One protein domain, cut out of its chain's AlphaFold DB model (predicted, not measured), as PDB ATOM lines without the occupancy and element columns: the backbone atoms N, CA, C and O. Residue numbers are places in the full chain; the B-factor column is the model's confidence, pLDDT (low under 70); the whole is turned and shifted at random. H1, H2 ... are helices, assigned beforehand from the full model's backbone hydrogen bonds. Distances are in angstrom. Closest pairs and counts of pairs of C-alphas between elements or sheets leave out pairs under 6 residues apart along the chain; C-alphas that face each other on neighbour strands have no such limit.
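AT A GLANCE: This is residues 283 to 350 of the 398 residues of the protein "Aerobic cobaltochelatase subunit CobN" of Clostridium cochlearium (UniProt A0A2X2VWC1). Little of this domain is regular: a long, mostly loop-like stretch runs the length of the domain beside H1 and folds back into it, and a shorter helix, H2, meets the first part of H1 to make a corner. The printed part has 68 residues and two named helices, H1 then H2, with no named strand; its class is all helix, though the named elements hold only 23 residues. It is only just compact, close to loose, with a radius of gyration of the C-alphas of 12.9 A and spans of 36 by 26 by 20 A.

IN THESE COORDINATES: Start at C-alpha 283, at (19.382, 10.960, -64.018); residues 283 to 309 hold no named element. Find C-alpha 310 at (31.024, 17.683, -45.130); from there H1, residues 310 to 323, runs 20.0 A. H2, residues 335 to 343, runs 12.4 A and ends at C-alpha 343, at (24.539, 30.981, -44.284).

HOW THE PARTS SIT: Look at Pro 311 and Gly 335: their C-alphas, the closest of H1 and H2, are 4.5 A apart. The helices touch, H1 with residues 311 to 315 alone. Their lines stand about perpendicular, at 78 degrees. In H1 and H2 every O i to N i+4 pair is within hydrogen-bond range.

THE WHOLE: The C-alphas of Ile 324 and Arg 350, the two farthest apart, are 38.2 A apart. The printed part has no cut, and the link from H1 to H2, 11 residues, is long. The mean pLDDT of the printed part is 91.3, and no printed residue is under 70.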
ATOM      1  N   ASN A 283      18.628  10.150 -64.993       97.50
ATOM      2  CA  ASN A 283      19.382  10.960 -64.018       97.50
ATOM      3  C   ASN A 283      19.019  12.454 -64.063       97.50
ATOM      4  O   ASN A 283      18.949  13.098 -63.021       97.50
ATOM      5  N   ARG A 284      18.706  12.991 -65.248       97.19
ATOM      6  CA  ARG A 284      18.294  14.391 -65.430       97.19
ATOM      7  C   ARG A 284      16.982  14.744 -64.717       97.19
ATOM      8  O   ARG A 284      16.771  15.908 -64.385       97.19
ATOM      9  N   GLU A 285      16.108  13.765 -64.493       96.69
ATOM     10  CA  GLU A 285      14.798  13.945 -63.852       96.69
ATOM     11  C   GLU A 285      14.831  13.682 -62.341       96.69
ATOM     12  O   GLU A 285      13.915  14.078 -61.613       96.69
ATOM     13  N   LYS A 286      15.893  13.036 -61.845       97.44
ATOM     14  CA  LYS A 286      16.057  12.737 -60.421       97.44
ATOM     15  C   LYS A 286      16.307  14.019 -59.633       97.44
ATOM     16  O   LYS A 286      17.207  14.797 -59.938       97.44
ATOM     17  N   LYS A 287      15.530  14.199 -58.563       95.94
ATOM     18  CA  LYS A 287      15.688  15.288 -57.593       95.94
ATOM     19  C   LYS A 287      16.245  14.714 -56.296       95.94
ATOM     20  O   LYS A 287      15.614  13.846 -55.697       95.94
ATOM     21  N   VAL A 288      17.413  15.195 -55.883       96.38
ATOM     22  CA  VAL A 288      18.129  14.724 -54.689       96.38
ATOM     23  C   VAL A 288      18.219  15.865 -53.684       96.38
ATOM     24  O   VAL A 288      18.568  16.984 -54.050       96.38
ATOM     25  N   ALA A 289      17.903  15.580 -52.423       95.44
ATOM     26  CA  ALA A 289      18.100  16.500 -51.311       95.44
ATOM     27  C   ALA A 289      19.277  16.015 -50.458       95.44
ATOM     28  O   ALA A 289      19.313  14.851 -50.064       95.44
ATOM     29  N   ILE A 290      20.220  16.911 -50.164       93.75
ATOM     30  CA  ILE A 290      21.335  16.664 -49.244       93.75
ATOM     31  C   ILE A 290      21.049  17.461 -47.972       93.75
ATOM     32  O   ILE A 290      20.919  18.683 -48.022       93.75
ATOM     33  N   ILE A 291      20.896  16.768 -46.843       92.31
ATOM     34  CA  ILE A 291      20.456  17.368 -45.578       92.31
ATOM     35  C   ILE A 291      21.651  17.484 -44.632       92.31
ATOM     36  O   ILE A 291      22.250  16.481 -44.252       92.31
ATOM     37  N   PHE A 292      21.967  18.712 -44.225       90.44
ATOM     38  CA  PHE A 292      22.997  18.996 -43.229       90.44
ATOM     39  C   PHE A 292      22.394  18.964 -41.824       90.44
ATOM     40  O   PHE A 292      21.466  19.714 -41.516       90.44
ATOM     41  N   HIS A 293      22.943  18.116 -40.957       88.00
ATOM     42  CA  HIS A 293      22.610  18.131 -39.537       88.00
ATOM     43  C   HIS A 293      23.141  19.414 -38.872       88.00
ATOM     44  O   HIS A 293      24.200  19.921 -39.244       88.00
ATOM     45  N   ASN A 294      22.400  19.952 -37.898       86.88
ATOM     46  CA  ASN A 294      22.769  21.171 -37.177       86.88
ATOM     47  C   ASN A 294      22.275  21.106 -35.723       86.88
ATOM     48  O   ASN A 294      21.216  21.646 -35.389       86.88
ATOM     49  N   TYR A 295      23.039  20.425 -34.869       80.94
ATOM     50  CA  TYR A 295      22.800  20.402 -33.429       80.94
ATOM     51  C   TYR A 295      24.125  20.496 -32.653       80.94
ATOM     52  O   TYR A 295      25.023  19.696 -32.922       80.94
ATOM     53  N   PRO A 296      24.253  21.422 -31.679       83.81
ATOM     54  CA  PRO A 296      23.283  22.468 -31.331       83.81
ATOM     55  C   PRO A 296      23.126  23.505 -32.466       83.81
ATOM     56  O   PRO A 296      24.089  23.696 -33.210       83.81
ATOM     57  N   PRO A 297      21.955  24.173 -32.601       83.00
ATOM     58  CA  PRO A 297      21.541  24.937 -33.790       83.00
ATOM     59  C   PRO A 297      22.282  26.275 -33.933       83.00
ATOM     60  O   PRO A 297      21.718  27.367 -33.800       83.00
ATOM     61  N   ARG A 298      23.582  26.195 -34.192       85.31
ATOM     62  CA  ARG A 298      24.467  27.332 -34.417       85.31
ATOM     63  C   ARG A 298      25.060  27.241 -35.817       85.31
ATOM     64  O   ARG A 298      25.211  26.159 -36.370       85.31
ATOM     65  N   ASN A 299      25.372  28.388 -36.402       85.69
ATOM     66  CA  ASN A 299      25.856  28.445 -37.779       85.69
ATOM     67  C   ASN A 299      27.229  27.773 -37.957       85.69
ATOM     68  O   ASN A 299      27.469  27.179 -39.000       85.69
ATOM     69  N   ASP A 300      28.077  27.798 -36.925       83.75
ATOM     70  CA  ASP A 300      29.372  27.102 -36.861       83.75
ATOM     71  C   ASP A 300      29.250  25.568 -36.810       83.75
ATOM     72  O   ASP A 300      30.225  24.875 -37.073       83.75
ATOM     73  N   ASN A 301      28.062  25.034 -36.501       85.50
ATOM     74  CA  ASN A 301      27.824  23.592 -36.352       85.50
ATOM     75  C   ASN A 301      27.097  22.951 -37.542       85.50
ATOM     76  O   ASN A 301      26.740  21.769 -37.493       85.50
ATOM     77  N   ILE A 302      26.806  23.717 -38.596       87.19
ATOM     78  CA  ILE A 302      26.123  23.182 -39.773       87.19
ATOM     79  C   ILE A 302      27.048  22.172 -40.454       87.19
ATOM     80  O   ILE A 302      28.128  22.522 -40.916       87.19
ATOM     81  N   GLY A 303      26.600  20.920 -40.553       83.00
ATOM     82  CA  GLY A 303      27.363  19.873 -41.228       83.00
ATOM     83  C   GLY A 303      28.512  19.289 -40.433       83.00
ATOM     84  O   GLY A 303      29.293  18.540 -41.016       83.00
ATOM     85  N   THR A 304      28.632  19.596 -39.141       81.69
ATOM     86  CA  THR A 304      29.672  18.994 -38.308       81.69
ATOM     87  C   THR A 304      29.431  17.490 -38.204       81.69
ATOM     88  O   THR A 304      28.471  17.038 -37.578       81.69
ATOM     89  N   ALA A 305      30.311  16.719 -38.839       79.25
ATOM     90  CA  ALA A 305      30.320  15.265 -38.835       79.25
ATOM     91  C   ALA A 305      31.720  14.791 -38.432       79.25
ATOM     92  O   ALA A 305      32.730  15.278 -38.940       79.25
ATOM     93  N   PHE A 306      31.792  13.867 -37.475       79.69
ATOM     94  CA  PHE A 306      33.071  13.406 -36.946       79.69
ATOM     95  C   PHE A 306      33.900  12.726 -38.045       79.69
ATOM     96  O   PHE A 306      33.446  11.763 -38.659       79.69
ATOM     97  N   GLY A 307      35.114  13.232 -38.283       84.62
ATOM     98  CA  GLY A 307      36.045  12.676 -39.271       84.62
ATOM     99  C   GLY A 307      35.685  12.941 -40.739       84.62
ATOM    100  O   GLY A 307      36.284  12.317 -41.611       84.62
ATOM    101  N   LEU A 308      34.736  13.843 -41.029       89.50
ATOM    102  CA  LEU A 308      34.297  14.152 -42.390       89.50
ATOM    103  C   LEU A 308      34.291  15.664 -42.654       89.50
ATOM    104  O   LEU A 308      33.636  16.428 -41.949       89.50
ATOM    105  N   ASP A 309      34.954  16.083 -43.733       91.19
ATOM    106  CA  ASP A 309      34.767  17.417 -44.307       91.19
ATOM    107  C   ASP A 309      33.476  17.416 -45.143       91.19
ATOM    108  O   ASP A 309      33.470  17.057 -46.327       91.19
ATOM    109  N   SER A 310      32.347  17.727 -44.496       92.94
ATOM    110  CA  SER A 310      31.024  17.683 -45.130       92.94
ATOM    111  C   SER A 310      30.907  18.626 -46.338       92.94
ATOM    112  O   SER A 310      30.442  18.158 -47.382       92.94
ATOM    113  N   PRO A 311      31.339  19.905 -46.278       92.56
ATOM    114  CA  PRO A 311      31.292  20.788 -47.443       92.56
ATOM    115  C   PRO A 311      32.108  20.269 -48.633       92.56
ATOM    116  O   PRO A 311      31.594  20.237 -49.756       92.56
ATOM    117  N   ALA A 312      33.344  19.806 -48.407       92.81
ATOM    118  CA  ALA A 312      34.166  19.244 -49.480       92.81
ATOM    119  C   ALA A 312      33.553  17.958 -50.058       92.81
ATOM    120  O   ALA A 312      33.541  17.755 -51.274       92.81
ATOM    121  N   SER A 313      32.986  17.108 -49.200       94.69
ATOM    122  CA  SER A 313      32.332  15.861 -49.611       94.69
ATOM    123  C   SER A 313      31.104  16.121 -50.483       94.69
ATOM    124  O   SER A 313      30.959  15.511 -51.542       94.69
ATOM    125  N   VAL A 314      30.248  17.068 -50.090       95.44
ATOM    126  CA  VAL A 314      29.080  17.464 -50.889       95.44
ATOM    127  C   VAL A 314      29.507  18.043 -52.229       95.44
ATOM    128  O   VAL A 314      28.926  17.687 -53.251       95.44
ATOM    129  N   LEU A 315      30.561  18.858 -52.264       95.44
ATOM    130  CA  LEU A 315      31.082  19.390 -53.519       95.44
ATOM    131  C   LEU A 315      31.540  18.276 -54.476       95.44
ATOM    132  O   LEU A 315      31.232  18.322 -55.670       95.44
ATOM    133  N   ASN A 316      32.232  17.259 -53.961       95.88
ATOM    134  CA  ASN A 316      32.650  16.102 -54.752       95.88
ATOM    135  C   ASN A 316      31.444  15.306 -55.277       95.88
ATOM    136  O   ASN A 316      31.419  14.940 -56.453       95.88
ATOM    137  N   ILE A 317      30.413  15.115 -54.446       96.69
ATOM    138  CA  ILE A 317      29.153  14.475 -54.848       96.69
ATOM    139  C   ILE A 317      28.475  15.269 -55.971       96.69
ATOM    140  O   ILE A 317      28.115  14.688 -56.991       96.69
ATOM    141  N   LEU A 318      28.337  16.593 -55.834       96.94
ATOM    142  CA  LEU A 318      27.701  17.446 -56.847       96.94
ATOM    143  C   LEU A 318      28.450  17.409 -58.186       96.94
ATOM    144  O   LEU A 318      27.819  17.318 -59.242       96.94
ATOM    145  N   LYS A 319      29.790  17.437 -58.158       96.44
ATOM    146  CA  LYS A 319      30.627  17.332 -59.364       96.44
ATOM    147  C   LYS A 319      30.412  15.999 -60.083       96.44
ATOM    148  O   LYS A 319      30.158  16.003 -61.289       96.44
ATOM    149  N   GLU A 320      30.448  14.880 -59.358       97.44
ATOM    150  CA  GLU A 320      30.245  13.562 -59.971       97.44
ATOM    151  C   GLU A 320      28.800  13.382 -60.455       97.44
ATOM    152  O   GLU A 320      28.578  12.901 -61.564       97.44
ATOM    153  N   MET A 321      27.808  13.860 -59.698       97.75
ATOM    154  CA  MET A 321      26.404  13.862 -60.118       97.75
ATOM    155  C   MET A 321      26.197  14.636 -61.428       97.75
ATOM    156  O   MET A 321      25.524  14.144 -62.336       97.75
ATOM    157  N   LYS A 322      26.796  15.826 -61.573       97.44
ATOM    158  CA  LYS A 322      26.706  16.609 -62.816       97.44
ATOM    159  C   LYS A 322      27.335  15.860 -63.990       97.44
ATOM    160  O   LYS A 322      26.735  15.795 -65.061       97.44
ATOM    161  N   LYS A 323      28.497  15.236 -63.775       97.62
ATOM    162  CA  LYS A 323      29.204  14.431 -64.783       97.62
ATOM    163  C   LYS A 323      28.384  13.229 -65.263       97.62
ATOM    164  O   LYS A 323      28.368  12.955 -66.458       97.62
ATOM    165  N   ILE A 324      27.658  12.551 -64.371       97.31
ATOM    166  CA  ILE A 324      26.777  11.419 -64.727       97.31
ATOM    167  C   ILE A 324      25.364  11.856 -65.170       97.31
ATOM    168  O   ILE A 324      24.456  11.025 -65.276       97.31
ATOM    169  N   GLY A 325      25.161  13.152 -65.440       97.25
ATOM    170  CA  GLY A 325      23.975  13.677 -66.124       97.25
ATOM    171  C   GLY A 325      22.820  14.132 -65.228       97.25
ATOM    172  O   GLY A 325      21.709  14.307 -65.731       97.25
ATOM    173  N   TYR A 326      23.038  14.331 -63.924       98.31
ATOM    174  CA  TYR A 326      22.045  15.009 -63.083       98.31
ATOM    175  C   TYR A 326      21.964  16.493 -63.446       98.31
ATOM    176  O   TYR A 326      22.972  17.139 -63.748       98.31
ATOM    177  N   LYS A 327      20.756  17.062 -63.377       97.50
ATOM    178  CA  LYS A 327      20.566  18.500 -63.567       97.50
ATOM    179  C   LYS A 327      21.055  19.251 -62.325       97.50
ATOM    180  O   LYS A 327      20.392  19.222 -61.292       97.50
ATOM    181  N   ILE A 328      22.194  19.933 -62.449       96.62
ATOM    182  CA  ILE A 328      22.766  20.796 -61.411       96.62
ATOM    183  C   ILE A 328      23.155  22.129 -62.055       96.62
ATOM    184  O   ILE A 328      24.126  22.202 -62.822       96.62
ATOM    185  N   ASP A 329      22.361  23.157 -61.757       93.19
ATOM    186  CA  ASP A 329      22.476  24.484 -62.367       93.19
ATOM    187  C   ASP A 329      23.774  25.178 -61.918       93.19
ATOM    188  O   ASP A 329      24.568  25.607 -62.754       93.19
ATOM    189  N   GLU A 330      24.056  25.157 -60.615       92.69
ATOM    190  CA  GLU A 330      25.226  25.790 -60.004       92.69
ATOM    191  C   GLU A 330      25.980  24.804 -59.102       92.69
ATOM    192  O   GLU A 330      25.377  23.984 -58.409       92.69
ATOM    193  N   ILE A 331      27.312  24.871 -59.134       94.44
ATOM    194  CA  ILE A 331      28.194  24.149 -58.215       94.44
ATOM    195  C   ILE A 331      29.161  25.182 -57.624       94.44
ATOM    196  O   ILE A 331      29.899  25.778 -58.410       94.44
ATOM    197  N   PRO A 332      29.195  25.371 -56.290       94.44
ATOM    198  CA  PRO A 332      30.153  26.266 -55.645       94.44
ATOM    199  C   PRO A 332      31.603  25.891 -55.972       94.44
ATOM    200  O   PRO A 332      31.928  24.719 -56.157       94.44
ATOM    201  N   SER A 333      32.507  26.865 -56.009       93.44
ATOM    202  CA  SER A 333      33.913  26.652 -56.375       93.44
ATOM    203  C   SER A 333      34.659  25.821 -55.327       93.44
ATOM    204  O   SER A 333      35.544  25.027 -55.658       93.44
ATOM    205  N   ASN A 334      34.296  25.989 -54.055       93.75
ATOM    206  CA  ASN A 334      34.892  25.306 -52.911       93.75
ATOM    207  C   ASN A 334      33.873  25.143 -51.759       93.75
ATOM    208  O   ASN A 334      32.749  25.644 -51.820       93.75
ATOM    209  N   GLY A 335      34.265  24.413 -50.710       91.06
ATOM    210  CA  GLY A 335      33.404  24.164 -49.549       91.06
ATOM    211  C   GLY A 335      33.042  25.430 -48.762       91.06
ATOM    212  O   GLY A 335      31.940  25.514 -48.230       91.06
ATOM    213  N   GLN A 336      33.925  26.430 -48.738       91.75
ATOM    214  CA  GLN A 336      33.667  27.708 -48.074       91.75
ATOM    215  C   GLN A 336      32.529  28.467 -48.767       91.75
ATOM    216  O   GLN A 336      31.590  28.894 -48.104       91.75
ATOM    217  N   GLU A 337      32.554  28.548 -50.098       94.62
ATOM    218  CA  GLU A 337      31.494  29.185 -50.883       94.62
ATOM    219  C   GLU A 337      30.144  28.474 -50.688       94.62
ATOM    220  O   GLU A 337      29.122  29.131 -50.503       94.62
ATOM    221  N   LEU A 338      30.129  27.135 -50.632       93.88
ATOM    222  CA  LEU A 338      28.915  26.375 -50.303       93.88
ATOM    223  C   LEU A 338      28.342  26.794 -48.938       93.88
ATOM    224  O   LEU A 338      27.138  27.032 -48.811       93.88
ATOM    225  N   MET A 339      29.197  26.904 -47.921       92.25
ATOM    226  CA  MET A 339      28.773  27.302 -46.580       92.25
ATOM    227  C   MET A 339      28.296  28.754 -46.536       92.25
ATOM    228  O   MET A 339      27.256  29.032 -45.941       92.25
ATOM    229  N   GLU A 340      28.985  29.674 -47.204       92.81
ATOM    230  CA  GLU A 340      28.570  31.076 -47.324       92.81
ATOM    231  C   GLU A 340      27.206  31.206 -48.010       92.81
ATOM    232  O   GLU A 340      26.324  31.913 -47.510       92.81
ATOM    233  N   GLN A 341      26.981  30.456 -49.094       91.44
ATOM    234  CA  GLN A 341      25.683  30.398 -49.758       91.44
ATOM    235  C   GLN A 341      24.591  29.902 -48.801       91.44
ATOM    236  O   GLN A 341      23.534  30.531 -48.723       91.44
ATOM    237  N   MET A 342      24.836  28.844 -48.020       90.50
ATOM    238  CA  MET A 342      23.875  28.336 -47.029       90.50
ATOM    239  C   MET A 342      23.594  29.346 -45.904       90.50
ATOM    240  O   MET A 342      22.434  29.579 -45.559       90.50
ATOM    241  N   LEU A 343      24.633  29.983 -45.358       90.56
ATOM    242  CA  LEU A 343      24.539  30.981 -44.284       90.56
ATOM    243  C   LEU A 343      23.874  32.291 -44.732       90.56
ATOM    244  O   LEU A 343      23.307  33.016 -43.908       90.56
ATOM    245  N   SER A 344      23.897  32.589 -46.035       90.19
ATOM    246  CA  SER A 344      23.155  33.717 -46.611       90.19
ATOM    247  C   SER A 344      21.633  33.528 -46.533       90.19
ATOM    248  O   SER A 344      20.886  34.511 -46.583       90.19
ATOM    249  N   LYS A 345      21.162  32.280 -46.386       91.19
ATOM    250  CA  LYS A 345      19.742  31.911 -46.331       91.19
ATOM    251  C   LYS A 345      19.251  31.761 -44.890       91.19
ATOM    252  O   LYS A 345      19.966  32.019 -43.925       91.19
ATOM    253  N   ALA A 346      17.974  31.413 -44.740       88.62
ATOM    254  CA  ALA A 346      17.392  31.139 -43.434       88.62
ATOM    255  C   ALA A 346      18.017  29.867 -42.840       88.62
ATOM    256  O   ALA A 346      17.926  28.792 -43.434       88.62
ATOM    257  N   THR A 347      18.636  29.995 -41.664       87.12
ATOM    258  CA  THR A 347      19.212  28.879 -40.903       87.12
ATOM    259  C   THR A 347      18.460  28.677 -39.586       87.12
ATOM    260  O   THR A 347      17.620  29.487 -39.192       87.12
ATOM    261  N   ASN A 348      18.795  27.608 -38.862       83.69
ATOM    262  CA  ASN A 348      18.215  27.332 -37.546       83.69
ATOM    263  C   ASN A 348      18.737  28.267 -36.435       83.69
ATOM    264  O   ASN A 348      18.238  28.211 -35.311       83.69
ATOM    265  N   SER A 349      19.721  29.135 -36.715       82.31
ATOM    266  CA  SER A 349      20.262  30.058 -35.716       82.31
ATOM    267  C   SER A 349      19.363  31.288 -35.547       82.31
ATOM    268  O   SER A 349      19.333  32.196 -36.379       82.31
ATOM    269  N   ARG A 350      18.626  31.321 -34.430       74.56
ATOM    270  CA  ARG A 350      17.664  32.392 -34.104       74.56
ATOM    271  C   ARG A 350      18.220  33.487 -33.189       74.56
ATOM    272  O   ARG A 350      17.540  34.478 -32.958       74.56
TER     273      ARG A 350